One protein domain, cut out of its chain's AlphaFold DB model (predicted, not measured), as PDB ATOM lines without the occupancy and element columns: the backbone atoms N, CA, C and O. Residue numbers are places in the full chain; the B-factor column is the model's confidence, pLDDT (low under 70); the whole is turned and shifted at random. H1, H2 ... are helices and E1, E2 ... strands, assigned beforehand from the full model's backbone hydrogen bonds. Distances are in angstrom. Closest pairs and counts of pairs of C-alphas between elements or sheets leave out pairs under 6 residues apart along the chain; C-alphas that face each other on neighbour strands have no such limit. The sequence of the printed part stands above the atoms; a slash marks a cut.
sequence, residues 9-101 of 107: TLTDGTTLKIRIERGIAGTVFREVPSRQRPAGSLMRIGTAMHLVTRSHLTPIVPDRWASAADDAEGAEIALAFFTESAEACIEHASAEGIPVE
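This is residues 9 to 101 of the 107 residues of an uncharacterized protein of Streptomyces cinnamoneus (UniProt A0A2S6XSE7). A strongly twisted five-stranded sheet has one long helix, H1, packed on one face by its residues 71 to 86, making two layers. The printed part has 93 residues with strands E1 to E5, then H1; the strands follow in the same order across the sheet, a meander, each the antiparallel neighbour of the one before. The class is mixed; the whole is compact, radius of gyration of the C-alphas 13.7 A, but elongated, 43 by 25 by 24 A.

E1, residues 15 to 22, begins at C-alpha 15 (31.650, -4.766, -12.981) and spans 23.1 A. E2 is residues 27 to 33, 19.2 A; E3 41 to 45; E4 48 to 52; E5 57 to 59. H1, residues 71 to 96, spans 37.2 A, ending at C-alpha 96 (24.180, -0.953, -34.016).

Hairpin E1 and E2, at 157 degrees, has N 19 and O 30 within hydrogen-bond range, 2.8 A; hairpin E4 and E5, at 131 degrees, has N 51 and O 58, 2.8 A. E1 and E5, the edge strands, are apart. H1 is on the sheet; its closest C-alphas to E1 are those of Leu 79 and Ile 18, 6.0 A. In H1 every O i to N i+4 pair is within range.

The farthest C-alphas, of Ile 24 and Gly 97, are 44.4 A apart. The printed part has no cut; E5 to H1 is a long link. No printed residue is under pLDDT 70.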
ATOM      1  N   THR A   9      32.643  -0.155 -12.389       95.88
ATOM      2  CA  THR A   9      31.323  -0.436 -12.967       95.88
ATOM      3  C   THR A   9      31.245   0.182 -14.356       95.88
ATOM      4  O   THR A   9      31.479   1.379 -14.498       95.88
ATOM      5  N   LEU A  10      30.916  -0.639 -15.348       94.00
ATOM      6  CA  LEU A  10      30.716  -0.252 -16.738       94.00
ATOM      7  C   LEU A  10      29.323   0.347 -16.970       94.00
ATOM      8  O   LEU A  10      28.411   0.171 -16.153       94.00
ATOM      9  N   THR A  11      29.131   0.979 -18.127       93.69
ATOM     10  CA  THR A  11      27.862   1.612 -18.529       93.69
ATOM     11  C   THR A  11      26.675   0.636 -18.572       93.69
ATOM     12  O   THR A  11      25.549   1.015 -18.256       93.69
ATOM     13  N   ASP A  12      26.902  -0.643 -18.888       89.38
ATOM     14  CA  ASP A  12      25.870  -1.698 -18.913       89.38
ATOM     15  C   ASP A  12      25.568  -2.310 -17.518       89.38
ATOM     16  O   ASP A  12      24.786  -3.265 -17.380       89.38
ATOM     17  N   GLY A  13      26.217  -1.789 -16.471       91.38
ATOM     18  CA  GLY A  13      26.135  -2.267 -15.092       91.38
ATOM     19  C   GLY A  13      26.976  -3.513 -14.792       91.38
ATOM     20  O   GLY A  13      26.904  -4.036 -13.676       91.38
ATOM     21  N   THR A  14      27.761  -4.016 -15.749       90.81
ATOM     22  CA  THR A  14      28.772  -5.048 -15.490       90.81
ATOM     23  C   THR A  14      29.903  -4.445 -14.664       90.81
ATOM     24  O   THR A  14      30.262  -3.288 -14.831       90.81
ATOM     25  N   THR A  15      30.491  -5.220 -13.755       94.62
ATOM     26  CA  THR A  15      31.650  -4.766 -12.981       94.62
ATOM     27  C   THR A  15      32.900  -5.528 -13.384       94.62
ATOM     28  O   THR A  15      32.841  -6.750 -13.536       94.62
ATOM     29  N   LEU A  16      34.028  -4.832 -13.476       94.44
ATOM     30  CA  LEU A  16      35.340  -5.379 -13.799       94.44
ATOM     31  C   LEU A  16      36.316  -5.179 -12.642       94.44
ATOM     32  O   LEU A  16      36.319  -4.149 -11.972       94.44
ATOM     33  N   LYS A  17      37.184  -6.166 -12.442       95.88
ATOM     34  CA  LYS A  17      38.401  -6.058 -11.634       95.88
ATOM     35  C   LYS A  17      39.478  -6.951 -12.228       95.88
ATOM     36  O   LYS A  17      39.169  -7.917 -12.928       95.88
ATOM     37  N   ILE A  18      40.734  -6.678 -11.910       97.00
ATOM     38  CA  ILE A  18      41.878  -7.429 -12.424       97.00
ATOM     39  C   ILE A  18      42.445  -8.307 -11.332       97.00
ATOM     40  O   ILE A  18      42.769  -7.815 -10.258       97.00
ATOM     41  N   ARG A  19      42.597  -9.603 -11.606       96.06
ATOM     42  CA  ARG A  19      43.330 -10.542 -10.756       96.06
ATOM     43  C   ARG A  19      44.803 -10.563 -11.149       96.06
ATOM     44  O   ARG A  19      45.124 -10.758 -12.319       96.06
ATOM     45  N   ILE A  20      45.683 -10.444 -10.162       96.62
ATOM     46  CA  ILE A  20      47.138 -10.480 -10.335       96.62
ATOM     47  C   ILE A  20      47.653 -11.900 -10.048       96.62
ATOM     48  O   ILE A  20      47.479 -12.431  -8.948       96.62
ATOM     49  N   GLU A  21      48.310 -12.510 -11.033       95.25
ATOM     50  CA  GLU A  21      48.890 -13.856 -10.983       95.25
ATOM     51  C   GLU A  21      50.392 -13.792 -11.300       95.25
ATOM     52  O   GLU A  21      50.796 -13.571 -12.437       95.25
ATOM     53  N   ARG A  22      51.246 -13.994 -10.293       93.06
ATOM     54  CA  ARG A  22      52.706 -13.989 -10.480       93.06
ATOM     55  C   ARG A  22      53.190 -15.353 -10.957       93.06
ATOM     56  O   ARG A  22      52.955 -16.353 -10.280       93.06
ATOM     57  N   GLY A  23      53.891 -15.380 -12.085       88.25
ATOM     58  CA  GLY A  23      54.536 -16.564 -12.639       88.25
ATOM     59  C   GLY A  23      56.048 -16.393 -12.768       88.25
ATOM     60  O   GLY A  23      56.595 -15.311 -12.582       88.25
ATOM     61  N   ILE A  24      56.731 -17.483 -13.125       88.50
ATOM     62  CA  ILE A  24      58.192 -17.497 -13.323       88.50
ATOM     63  C   ILE A  24      58.602 -16.612 -14.512       88.50
ATOM     64  O   ILE A  24      59.632 -15.953 -14.467       88.50
ATOM     65  N   ALA A  25      57.789 -16.591 -15.572       87.81
ATOM     66  CA  ALA A  25      58.073 -15.837 -16.792       87.81
ATOM     67  C   ALA A  25      57.623 -14.364 -16.734       87.81
ATOM     68  O   ALA A  25      58.032 -13.570 -17.576       87.81
ATOM     69  N   GLY A  26      56.768 -13.996 -15.777       93.44
ATOM     70  CA  GLY A  26      56.166 -12.667 -15.706       93.44
ATOM     71  C   GLY A  26      54.910 -12.626 -14.839       93.44
ATOM     72  O   GLY A  26      54.506 -13.637 -14.258       93.44
ATOM     73  N   THR A  27      54.274 -11.459 -14.778       96.81
ATOM     74  CA  THR A  27      53.018 -11.249 -14.041       96.81
ATOM     75  C   THR A  27      51.848 -11.226 -15.016       96.81
ATOM     76  O   THR A  27      51.862 -10.466 -15.982       96.81
ATOM     77  N   VAL A  28      50.832 -12.051 -14.770       96.00
ATOM     78  CA  VAL A  28      49.588 -12.101 -15.542       96.00
ATOM     79  C   VAL A  28      48.511 -11.282 -14.836       96.00
ATOM     80  O   VAL A  28      48.286 -11.419 -13.633       96.00
ATOM     81  N   PHE A  29      47.822 -10.452 -15.609       96.44
ATOM     82  CA  PHE A  29      46.698  -9.624 -15.199       96.44
ATOM     83  C   PHE A  29      45.448 -10.149 -15.890       96.44
ATOM     84  O   PHE A  29      45.247  -9.935 -17.087       96.44
ATOM     85  N   ARG A  30      44.634 -10.898 -15.148       95.12
ATOM     86  CA  ARG A  30      43.441 -11.552 -15.680       95.12
ATOM     87  C   ARG A  30      42.210 -10.720 -15.378       95.12
ATOM     88  O   ARG A  30      41.955 -10.382 -14.223       95.12
ATOM     89  N   GLU A  31      41.421 -10.464 -16.404       94.94
ATOM     90  CA  GLU A  31      40.123  -9.833 -16.249       94.94
ATOM     91  C   GLU A  31      39.153 -10.734 -15.463       94.94
ATOM     92  O   GLU A  31      39.079 -11.945 -15.686       94.94
ATOM     93  N   VAL A  32      38.401 -10.147 -14.531       94.12
ATOM     94  CA  VAL A  32      37.360 -10.836 -13.761       94.12
ATOM     95  C   VAL A  32      36.057 -10.030 -13.833       94.12
ATOM     96  O   VAL A  32      35.812  -9.190 -12.962       94.12
ATOM     97  N   PRO A  33      35.226 -10.266 -14.862       92.25
ATOM     98  CA  PRO A  33      33.924  -9.627 -14.992       92.25
ATOM     99  C   PRO A  33      32.895 -10.252 -14.035       92.25
ATOM    100  O   PRO A  33      32.977 -11.437 -13.710       92.25
ATOM    101  N   SER A  34      31.904  -9.474 -13.586       91.69
ATOM    102  CA  SER A  34      30.784  -9.998 -12.780       91.69
ATOM    103  C   SER A  34      29.725 -10.735 -13.593       91.69
ATOM    104  O   SER A  34      28.978 -11.536 -13.032       91.69
ATOM    105  N   ARG A  35      29.670 -10.488 -14.905       83.88
ATOM    106  CA  ARG A  35      28.817 -11.205 -15.857       83.88
ATOM    107  C   ARG A  35      29.663 -12.111 -16.745       83.88
ATOM    108  O   ARG A  35      30.852 -11.872 -16.949       83.88
ATOM    109  N   GLN A  36      29.050 -13.168 -17.266       74.50
ATOM    110  CA  GLN A  36      29.731 -14.125 -18.131       74.50
ATOM    111  C   GLN A  36      30.062 -13.470 -19.484       74.50
ATOM    112  O   GLN A  36      29.182 -13.286 -20.317       74.50
ATOM    113  N   ARG A  37      31.342 -13.148 -19.698       79.50
ATOM    114  CA  ARG A  37      31.923 -12.715 -20.981       79.50
ATOM    115  C   ARG A  37      33.296 -13.364 -21.175       79.50
ATOM    116  O   ARG A  37      33.888 -13.801 -20.179       79.50
ATOM    117  N   PRO A  38      33.819 -13.452 -22.409       79.56
ATOM    118  CA  PRO A  38      35.217 -13.801 -22.624       79.56
ATOM    119  C   PRO A  38      36.117 -12.873 -21.805       79.56
ATOM    120  O   PRO A  38      36.041 -11.655 -21.925       79.56
ATOM    121  N   ALA A  39      36.913 -13.457 -20.910       84.19
ATOM    122  CA  ALA A  39      37.821 -12.711 -20.053       84.19
ATOM    123  C   ALA A  39      39.193 -12.618 -20.717       84.19
ATOM    124  O   ALA A  39      39.800 -13.643 -21.051       84.19
ATOM    125  N   GLY A  40      39.691 -11.394 -20.865       90.00
ATOM    126  CA  GLY A  40      41.027 -11.136 -21.378       90.00
ATOM    127  C   GLY A  40      42.127 -11.420 -20.354       90.00
ATOM    128  O   GLY A  40      41.905 -11.589 -19.149       90.00
ATOM    129  N   SER A  41      43.365 -11.492 -20.832       94.62
ATOM    130  CA  SER A  41      44.546 -11.507 -19.968       94.62
ATOM    131  C   SER A  41      45.674 -10.711 -20.605       94.62
ATOM    132  O   SER A  41      45.942 -10.858 -21.796       94.62
ATOM    133  N   LEU A  42      46.341  -9.886 -19.800       95.75
ATOM    134  CA  LEU A  42      47.611  -9.266 -20.160       95.75
ATOM    135  C   LEU A  42      48.746  -9.946 -19.396       95.75
ATOM    136  O   LEU A  42      48.537 -10.486 -18.310       95.75
ATOM    137  N   MET A  43      49.953  -9.909 -19.945       96.19
ATOM    138  CA  MET A  43      51.155 -10.408 -19.293       96.19
ATOM    139  C   MET A  43      52.273  -9.374 -19.367       96.19
ATOM    140  O   MET A  43      52.608  -8.879 -20.444       96.19
ATOM    141  N   ARG A  44      52.885  -9.097 -18.217       96.56
ATOM    142  CA  ARG A  44      54.087  -8.276 -18.103       96.56
ATOM    143  C   ARG A  44      55.329  -9.146 -18.025       96.56
ATOM    144  O   ARG A  44      55.433  -9.987 -17.131       96.56
ATOM    145  N   ILE A  45      56.279  -8.898 -18.923       95.38
ATOM    146  CA  ILE A  45      57.606  -9.524 -18.949       95.38
ATOM    147  C   ILE A  45      58.643  -8.402 -18.921       95.38
ATOM    148  O   ILE A  45      58.712  -7.587 -19.841       95.38
ATOM    149  N   GLY A  46      59.428  -8.324 -17.844       94.19
ATOM    150  CA  GLY A  46      60.213  -7.122 -17.562       94.19
ATOM    151  C   GLY A  46      59.276  -5.925 -17.385       94.19
ATOM    152  O   GLY A  46      58.401  -5.955 -16.521       94.19
ATOM    153  N   THR A  47      59.427  -4.899 -18.219       95.50
ATOM    154  CA  THR A  47      58.500  -3.762 -18.255       95.50
ATOM    155  C   THR A  47      57.455  -3.859 -19.360       95.50
ATOM    156  O   THR A  47      56.501  -3.097 -19.332       95.50
ATOM    157  N   ALA A  48      57.590  -4.773 -20.321       96.12
ATOM    158  CA  ALA A  48      56.732  -4.816 -21.502       96.12
ATOM    159  C   ALA A  48      55.413  -5.559 -21.239       96.12
ATOM    160  O   ALA A  48      55.412  -6.663 -20.682       96.12
ATOM    161  N   MET A  49      54.306  -4.971 -21.689       97.12
ATOM    162  CA  MET A  49      52.952  -5.512 -21.594       97.12
ATOM    163  C   MET A  49      52.547  -6.198 -22.902       97.12
ATOM    164  O   MET A  49      52.727  -5.665 -23.998       97.12
ATOM    165  N   HIS A  50      51.961  -7.384 -22.774       96.25
ATOM    166  CA  HIS A  50      51.522  -8.208 -23.895       96.25
ATOM    167  C   HIS A  50      50.080  -8.657 -23.690       96.25
ATOM    168  O   HIS A  50      49.699  -9.026 -22.581       96.25
ATOM    169  N   LEU A  51      49.298  -8.703 -24.764       93.81
ATOM    170  CA  LEU A  51      48.028  -9.413 -24.796       93.81
ATOM    171  C   LEU A  51      48.291 -10.922 -24.860       93.81
ATOM    172  O   LEU A  51      49.066 -11.392 -25.696       93.81
ATOM    173  N   VAL A  52      47.627 -11.681 -23.991       91.44
ATOM    174  CA  VAL A  52      47.679 -13.144 -23.995       91.44
ATOM    175  C   VAL A  52      46.558 -13.671 -24.882       91.44
ATOM    176  O   VAL A  52      45.380 -13.572 -24.543       91.44
ATOM    177  N   THR A  53      46.929 -14.270 -26.008       85.94
ATOM    178  CA  THR A  53      46.011 -15.023 -26.877       85.94
ATOM    179  C   THR A  53      46.250 -16.527 -26.709       85.94
ATOM    180  O   THR A  53      47.175 -16.933 -26.007       85.94
ATOM    181  N   ARG A  54      45.434 -17.381 -27.349       78.31
ATOM    182  CA  ARG A  54      45.488 -18.851 -27.165       78.31
ATOM    183  C   ARG A  54      46.885 -19.466 -27.324       78.31
ATOM    184  O   ARG A  54      47.160 -20.460 -26.660       78.31
ATOM    185  N   SER A  55      47.745 -18.883 -28.160       80.50
ATOM    186  CA  SER A  55      49.079 -19.437 -28.441       80.50
ATOM    187  C   SER A  55      50.196 -18.395 -28.504       80.50
ATOM    188  O   SER A  55      51.348 -18.762 -28.728       80.50
ATOM    189  N   HIS A  56      49.885 -17.106 -28.338       89.25
ATOM    190  CA  HIS A  56      50.844 -16.031 -28.585       89.25
ATOM    191  C   HIS A  56      50.731 -14.903 -27.565       89.25
ATOM    192  O   HIS A  56      49.640 -14.569 -27.094       89.25
ATOM    193  N   LEU A  57      51.884 -14.300 -27.287       91.56
ATOM    194  CA  LEU A  57      51.994 -13.004 -26.640       91.56
ATOM    195  C   LEU A  57      52.126 -11.952 -27.734       91.56
ATOM    196  O   LEU A  57      53.102 -11.958 -28.484       91.56
ATOM    197  N   THR A  58      51.143 -11.065 -27.822       91.81
ATOM    198  CA  THR A  58      51.150  -9.970 -28.794       91.81
ATOM    199  C   THR A  58      51.472  -8.672 -28.058       91.81
ATOM    200  O   THR A  58      50.767  -8.357 -27.098       91.81
ATOM    201  N   PRO A  59      52.508  -7.911 -28.453       90.56
ATOM    202  CA  PRO A  59      52.771  -6.596 -27.873       90.56
ATOM    203  C   PRO A  59      51.547  -5.683 -27.991       90.56
ATOM    204  O   PRO A  59      50.862  -5.692 -29.015       90.56
ATOM    205  N   ILE A  60      51.263  -4.898 -26.953       90.50
ATOM    206  CA  ILE A  60      50.161  -3.931 -26.988       90.50
ATOM    207  C   ILE A  60      50.605  -2.708 -27.805       90.50
ATOM    208  O   ILE A  60      51.665  -2.149 -27.545       90.50
ATOM    209  N   VAL A  61      49.814  -2.328 -28.817       76.50
ATOM    210  CA  VAL A  61      50.221  -1.359 -29.856       76.50
ATOM    211  C   VAL A  61      49.796   0.098 -29.582       76.50
ATOM    212  O   VAL A  61      50.371   0.999 -30.183       76.50
ATOM    213  N   PRO A  62      48.905   0.416 -28.623       79.38
ATOM    214  CA  PRO A  62      48.951   1.745 -28.022       79.38
ATOM    215  C   PRO A  62      50.093   1.829 -27.002       79.38
ATOM    216  O   PRO A  62      50.037   1.173 -25.961       79.38
ATOM    217  N   ASP A  63      51.082   2.694 -27.258       82.88
ATOM    218  CA  ASP A  63      52.255   2.887 -26.386       82.88
ATOM    219  C   ASP A  63      51.878   3.178 -24.926       82.88
ATOM    220  O   ASP A  63      52.553   2.725 -24.004       82.88
ATOM    221  N   ARG A  64      50.747   3.866 -24.694       90.25
ATOM    222  CA  ARG A  64      50.250   4.186 -23.343       90.25
ATOM    223  C   ARG A  64      49.942   2.958 -22.478       90.25
ATOM    224  O   ARG A  64      49.881   3.079 -21.262       90.25
ATOM    225  N   TRP A  65      49.742   1.796 -23.099       91.50
ATOM    226  CA  TRP A  65      49.465   0.523 -22.431       91.50
ATOM    227  C   TRP A  65      50.607  -0.488 -22.596       91.50
ATOM    228  O   TRP A  65      50.522  -1.597 -22.072       91.50
ATOM    229  N   ALA A  66      51.661  -0.137 -23.337       93.38
ATOM    230  CA  ALA A  66      52.701  -1.067 -23.765       93.38
ATOM    231  C   ALA A  66      53.724  -1.399 -22.669       93.38
ATOM    232  O   ALA A  66      54.479  -2.364 -22.812       93.38
ATOM    233  N   SER A  67      53.756  -0.643 -21.567       95.75
ATOM    234  CA  SER A  67      54.724  -0.864 -20.493       95.75
ATOM    235  C   SER A  67      54.202  -0.566 -19.094       95.75
ATOM    236  O   SER A  67      53.434   0.369 -18.920       95.75
ATOM    237  N   ALA A  68      54.705  -1.304 -18.106       96.56
ATOM    238  CA  ALA A  68      54.507  -1.075 -16.679       96.56
ATOM    239  C   ALA A  68      55.810  -1.356 -15.910       96.56
ATOM    240  O   ALA A  68      56.457  -2.386 -16.130       96.56
ATOM    241  N   ALA A  69      56.200  -0.483 -14.986       95.88
ATOM    242  CA  ALA A  69      57.397  -0.635 -14.163       95.88
ATOM    243  C   ALA A  69      57.248  -1.764 -13.130       95.88
ATOM    244  O   ALA A  69      58.188  -2.533 -12.891       95.88
ATOM    245  N   ASP A  70      56.057  -1.915 -12.551       95.00
ATOM    246  CA  ASP A  70      55.782  -2.903 -11.513       95.00
ATOM    247  C   ASP A  70      54.386  -3.543 -11.626       95.00
ATOM    248  O   ASP A  70      53.647  -3.353 -12.593       95.00
ATOM    249  N   ASP A  71      54.061  -4.405 -10.659       95.00
ATOM    250  CA  ASP A  71      52.784  -5.119 -10.634       95.00
ATOM    251  C   ASP A  71      51.592  -4.204 -10.328       95.00
ATOM    252  O   ASP A  71      50.480  -4.537 -10.728       95.00
ATOM    253  N   ALA A  72      51.793  -3.112  -9.584       94.00
ATOM    254  CA  ALA A  72      50.717  -2.186  -9.257       94.00
ATOM    255  C   ALA A  72      50.353  -1.373 -10.501       94.00
ATOM    256  O   ALA A  72      49.196  -1.376 -10.910       94.00
ATOM    257  N   GLU A  73      51.350  -0.795 -11.170       95.50
ATOM    258  CA  GLU A  73      51.150  -0.080 -12.432       95.50
ATOM    259  C   GLU A  73      50.578  -1.000 -13.520       95.50
ATOM    260  O   GLU A  73      49.641  -0.628 -14.220       95.50
ATOM    261  N   GLY A  74      51.074  -2.238 -13.623       96.06
ATOM    262  CA  GLY A  74      50.557  -3.200 -14.597       96.06
ATOM    263  C   GLY A  74      49.095  -3.584 -14.349       96.06
ATOM    264  O   GLY A  74      48.353  -3.812 -15.303       96.06
ATOM    265  N   ALA A  75      48.663  -3.615 -13.085       96.19
ATOM    266  CA  ALA A  75      47.277  -3.885 -12.728       96.19
ATOM    267  C   ALA A  75      46.352  -2.705 -13.075       96.19
ATOM    268  O   ALA A  75      45.276  -2.940 -13.624       96.19
ATOM    269  N   GLU A  76      46.788  -1.465 -12.830       95.31
ATOM    270  CA  GLU A  76      46.056  -0.251 -13.225       95.31
ATOM    271  C   GLU A  76      45.951  -0.119 -14.750       95.31
ATOM    272  O   GLU A  76      44.868   0.119 -15.286       95.31
ATOM    273  N   ILE A  77      47.048  -0.368 -15.471       95.94
ATOM    274  CA  ILE A  77      47.057  -0.385 -16.940       95.94
ATOM    275  C   ILE A  77      46.116  -1.461 -17.474       95.94
ATOM    276  O   ILE A  77      45.335  -1.193 -18.384       95.94
ATOM    277  N   ALA A  78      46.153  -2.672 -16.911       95.88
ATOM    278  CA  ALA A  78      45.243  -3.734 -17.319       95.88
ATOM    279  C   ALA A  78      43.780  -3.357 -17.053       95.88
ATOM    280  O   ALA A  78      42.931  -3.581 -17.917       95.88
ATOM    281  N   LEU A  79      43.480  -2.761 -15.894       96.19
ATOM    282  CA  LEU A  79      42.127  -2.327 -15.549       96.19
ATOM    283  C   LEU A  79      41.621  -1.279 -16.541       96.19
ATOM    284  O   LEU A  79      40.517  -1.427 -17.066       96.19
ATOM    285  N   ALA A  80      42.438  -0.271 -16.846       95.00
ATOM    286  CA  ALA A  80      42.096   0.768 -17.808       95.00
ATOM    287  C   ALA A  80      41.929   0.205 -19.230       95.00
ATOM    288  O   ALA A  80      40.916   0.472 -19.871       95.00
ATOM    289  N   PHE A  81      42.859  -0.640 -19.689       94.31
ATOM    290  CA  PHE A  81      42.802  -1.286 -21.004       94.31
ATOM    291  C   PHE A  81      41.516  -2.101 -21.198       94.31
ATOM    292  O   PHE A  81      40.826  -1.949 -22.210       94.31
ATOM    293  N   PHE A  82      41.171  -2.964 -20.235       93.75
ATOM    294  CA  PHE A  82      39.968  -3.793 -20.332       93.75
ATOM    295  C   PHE A  82      38.682  -2.984 -20.169       93.75
ATOM    296  O   PHE A  82      37.704  -3.292 -20.846       93.75
ATOM    297  N   THR A  83      38.689  -1.939 -19.336       94.19
ATOM    298  CA  THR A  83      37.548  -1.021 -19.197       94.19
ATOM    299  C   THR A  83      37.291  -0.289 -20.511       94.19
ATOM    300  O   THR A  83      36.180  -0.353 -21.024       94.19
ATOM    301  N   GLU A  84      38.315   0.321 -21.114       93.25
ATOM    302  CA  GLU A  84      38.183   1.034 -22.392       93.25
ATOM    303  C   GLU A  84      37.711   0.096 -23.514       93.25
ATOM    304  O   GLU A  84      36.786   0.424 -24.254       93.25
ATOM    305  N   SER A  85      38.285  -1.109 -23.594       89.88
ATOM    306  CA  SER A  85      37.873  -2.114 -24.584       89.88
ATOM    307  C   SER A  85      36.418  -2.562 -24.384       89.88
ATOM    308  O   SER A  85      35.689  -2.780 -25.351       89.88
ATOM    309  N   ALA A  86      35.982  -2.713 -23.129       90.94
ATOM    310  CA  ALA A  86      34.617  -3.106 -22.807       90.94
ATOM    311  C   ALA A  86      33.608  -1.993 -23.108       90.94
ATOM    312  O   ALA A  86      32.565  -2.286 -23.688       90.94
ATOM    313  N   GLU A  87      33.925  -0.745 -22.756       93.38
ATOM    314  CA  GLU A  87      33.081   0.422 -23.033       93.38
ATOM    315  C   GLU A  87      32.937   0.665 -24.535       93.38
ATOM    316  O   GLU A  87      31.820   0.840 -25.011       93.38
ATOM    317  N   ALA A  88      34.021   0.554 -25.309       91.19
ATOM    318  CA  ALA A  88      33.955   0.670 -26.767       91.19
ATOM    319  C   ALA A  88      33.011  -0.378 -27.389       91.19
ATOM    320  O   ALA A  88      32.282  -0.097 -28.339       91.19
ATOM    321  N   CYS A  89      32.990  -1.590 -26.831       89.94
ATOM    322  CA  CYS A  89      32.082  -2.645 -27.272       89.94
ATOM    323  C   CYS A  89      30.622  -2.377 -26.860       89.94
ATOM    324  O   CYS A  89      29.712  -2.607 -27.655       89.94
ATOM    325  N   ILE A  90      30.382  -1.841 -25.657       91.44
ATOM    326  CA  ILE A  90      29.042  -1.412 -25.218       91.44
ATOM    327  C   ILE A  90      28.519  -0.285 -26.121       91.44
ATOM    328  O   ILE A  90      27.378  -0.345 -26.581       91.44
ATOM    329  N   GLU A  91      29.355   0.713 -26.409       94.06
ATOM    330  CA  GLU A  91      29.021   1.835 -27.290       94.06
ATOM    331  C   GLU A  91      28.687   1.347 -28.703       94.06
ATOM    332  O   GLU A  91      27.640   1.703 -29.247       94.06
ATOM    333  N   HIS A  92      29.519   0.469 -29.271       91.69
ATOM    334  CA  HIS A  92      29.262  -0.128 -30.579       91.69
ATOM    335  C   HIS A  92      27.946  -0.915 -30.604       91.69
ATOM    336  O   HIS A  92      27.133  -0.724 -31.507       91.69
ATOM    337  N   ALA A  93      27.691  -1.752 -29.593       90.56
ATOM    338  CA  ALA A  93      26.449  -2.513 -29.500       90.56
ATOM    339  C   ALA A  93      25.217  -1.594 -29.444       90.56
ATOM    340  O   ALA A  93      24.227  -1.836 -30.137       90.56
ATOM    341  N   SER A  94      25.305  -0.502 -28.677       93.06
ATOM    342  CA  SER A  94      24.253   0.514 -28.614       93.06
ATOM    343  C   SER A  94      24.050   1.227 -29.954       93.06
ATOM    344  O   SER A  94      22.907   1.512 -30.307       93.06
ATOM    345  N   ALA A  95      25.124   1.532 -30.686       94.12
ATOM    346  CA  ALA A  95      25.058   2.208 -31.981       94.12
ATOM    347  C   ALA A  95      24.421   1.328 -33.071       94.12
ATOM    348  O   ALA A  95      23.617   1.814 -33.864       94.12
ATOM    349  N   GLU A  96      24.728   0.029 -33.068       93.62
ATOM    350  CA  GLU A  96      24.180  -0.953 -34.016       93.62
ATOM    351  C   GLU A  96      22.807  -1.506 -33.590       93.62
ATOM    352  O   GLU A  96      22.162  -2.241 -34.339       93.62
ATOM    353  N   GLY A  97      22.343  -1.179 -32.378       92.00
ATOM    354  CA  GLY A  97      21.086  -1.691 -31.831       92.00
ATOM    355  C   GLY A  97      21.104  -3.200 -31.554       92.00
ATOM    356  O   GLY A  97      20.055  -3.846 -31.615       92.00
ATOM    357  N   ILE A  98      22.277  -3.770 -31.260       90.75
ATOM    358  CA  ILE A  98      22.454  -5.193 -30.936       90.75
ATOM    359  C   ILE A  98      22.637  -5.404 -29.422       90.75
ATOM    360  O   ILE A  98      23.083  -4.498 -28.716       90.75
ATOM    361  N   PRO A  99      22.334  -6.600 -28.884       87.38
ATOM    362  CA  PRO A  99      22.660  -6.935 -27.499       87.38
ATOM    363  C   PRO A  99      24.174  -6.884 -27.238       87.38
ATOM    364  O   PRO A  99      24.963  -7.411 -28.026       87.38
ATOM    365  N   VAL A 100      24.583  -6.311 -26.102       85.44
ATOM    366  CA  VAL A 100      26.002  -6.160 -25.712       85.44
ATOM    367  C   VAL A 100      26.718  -7.515 -25.646       85.44
ATOM    368  O   VAL A 100      27.883  -7.631 -26.031       85.44
ATOM    369  N   GLU A 101      26.016  -8.574 -25.243       82.81
ATOM    370  CA  GLU A 101      26.544  -9.937 -25.181       82.81
ATOM    371  C   GLU A 101      27.024 -10.441 -26.547       82.81
ATOM    372  O   GLU A 101      27.984 -11.211 -26.618       82.81
TER     373      GLU A 101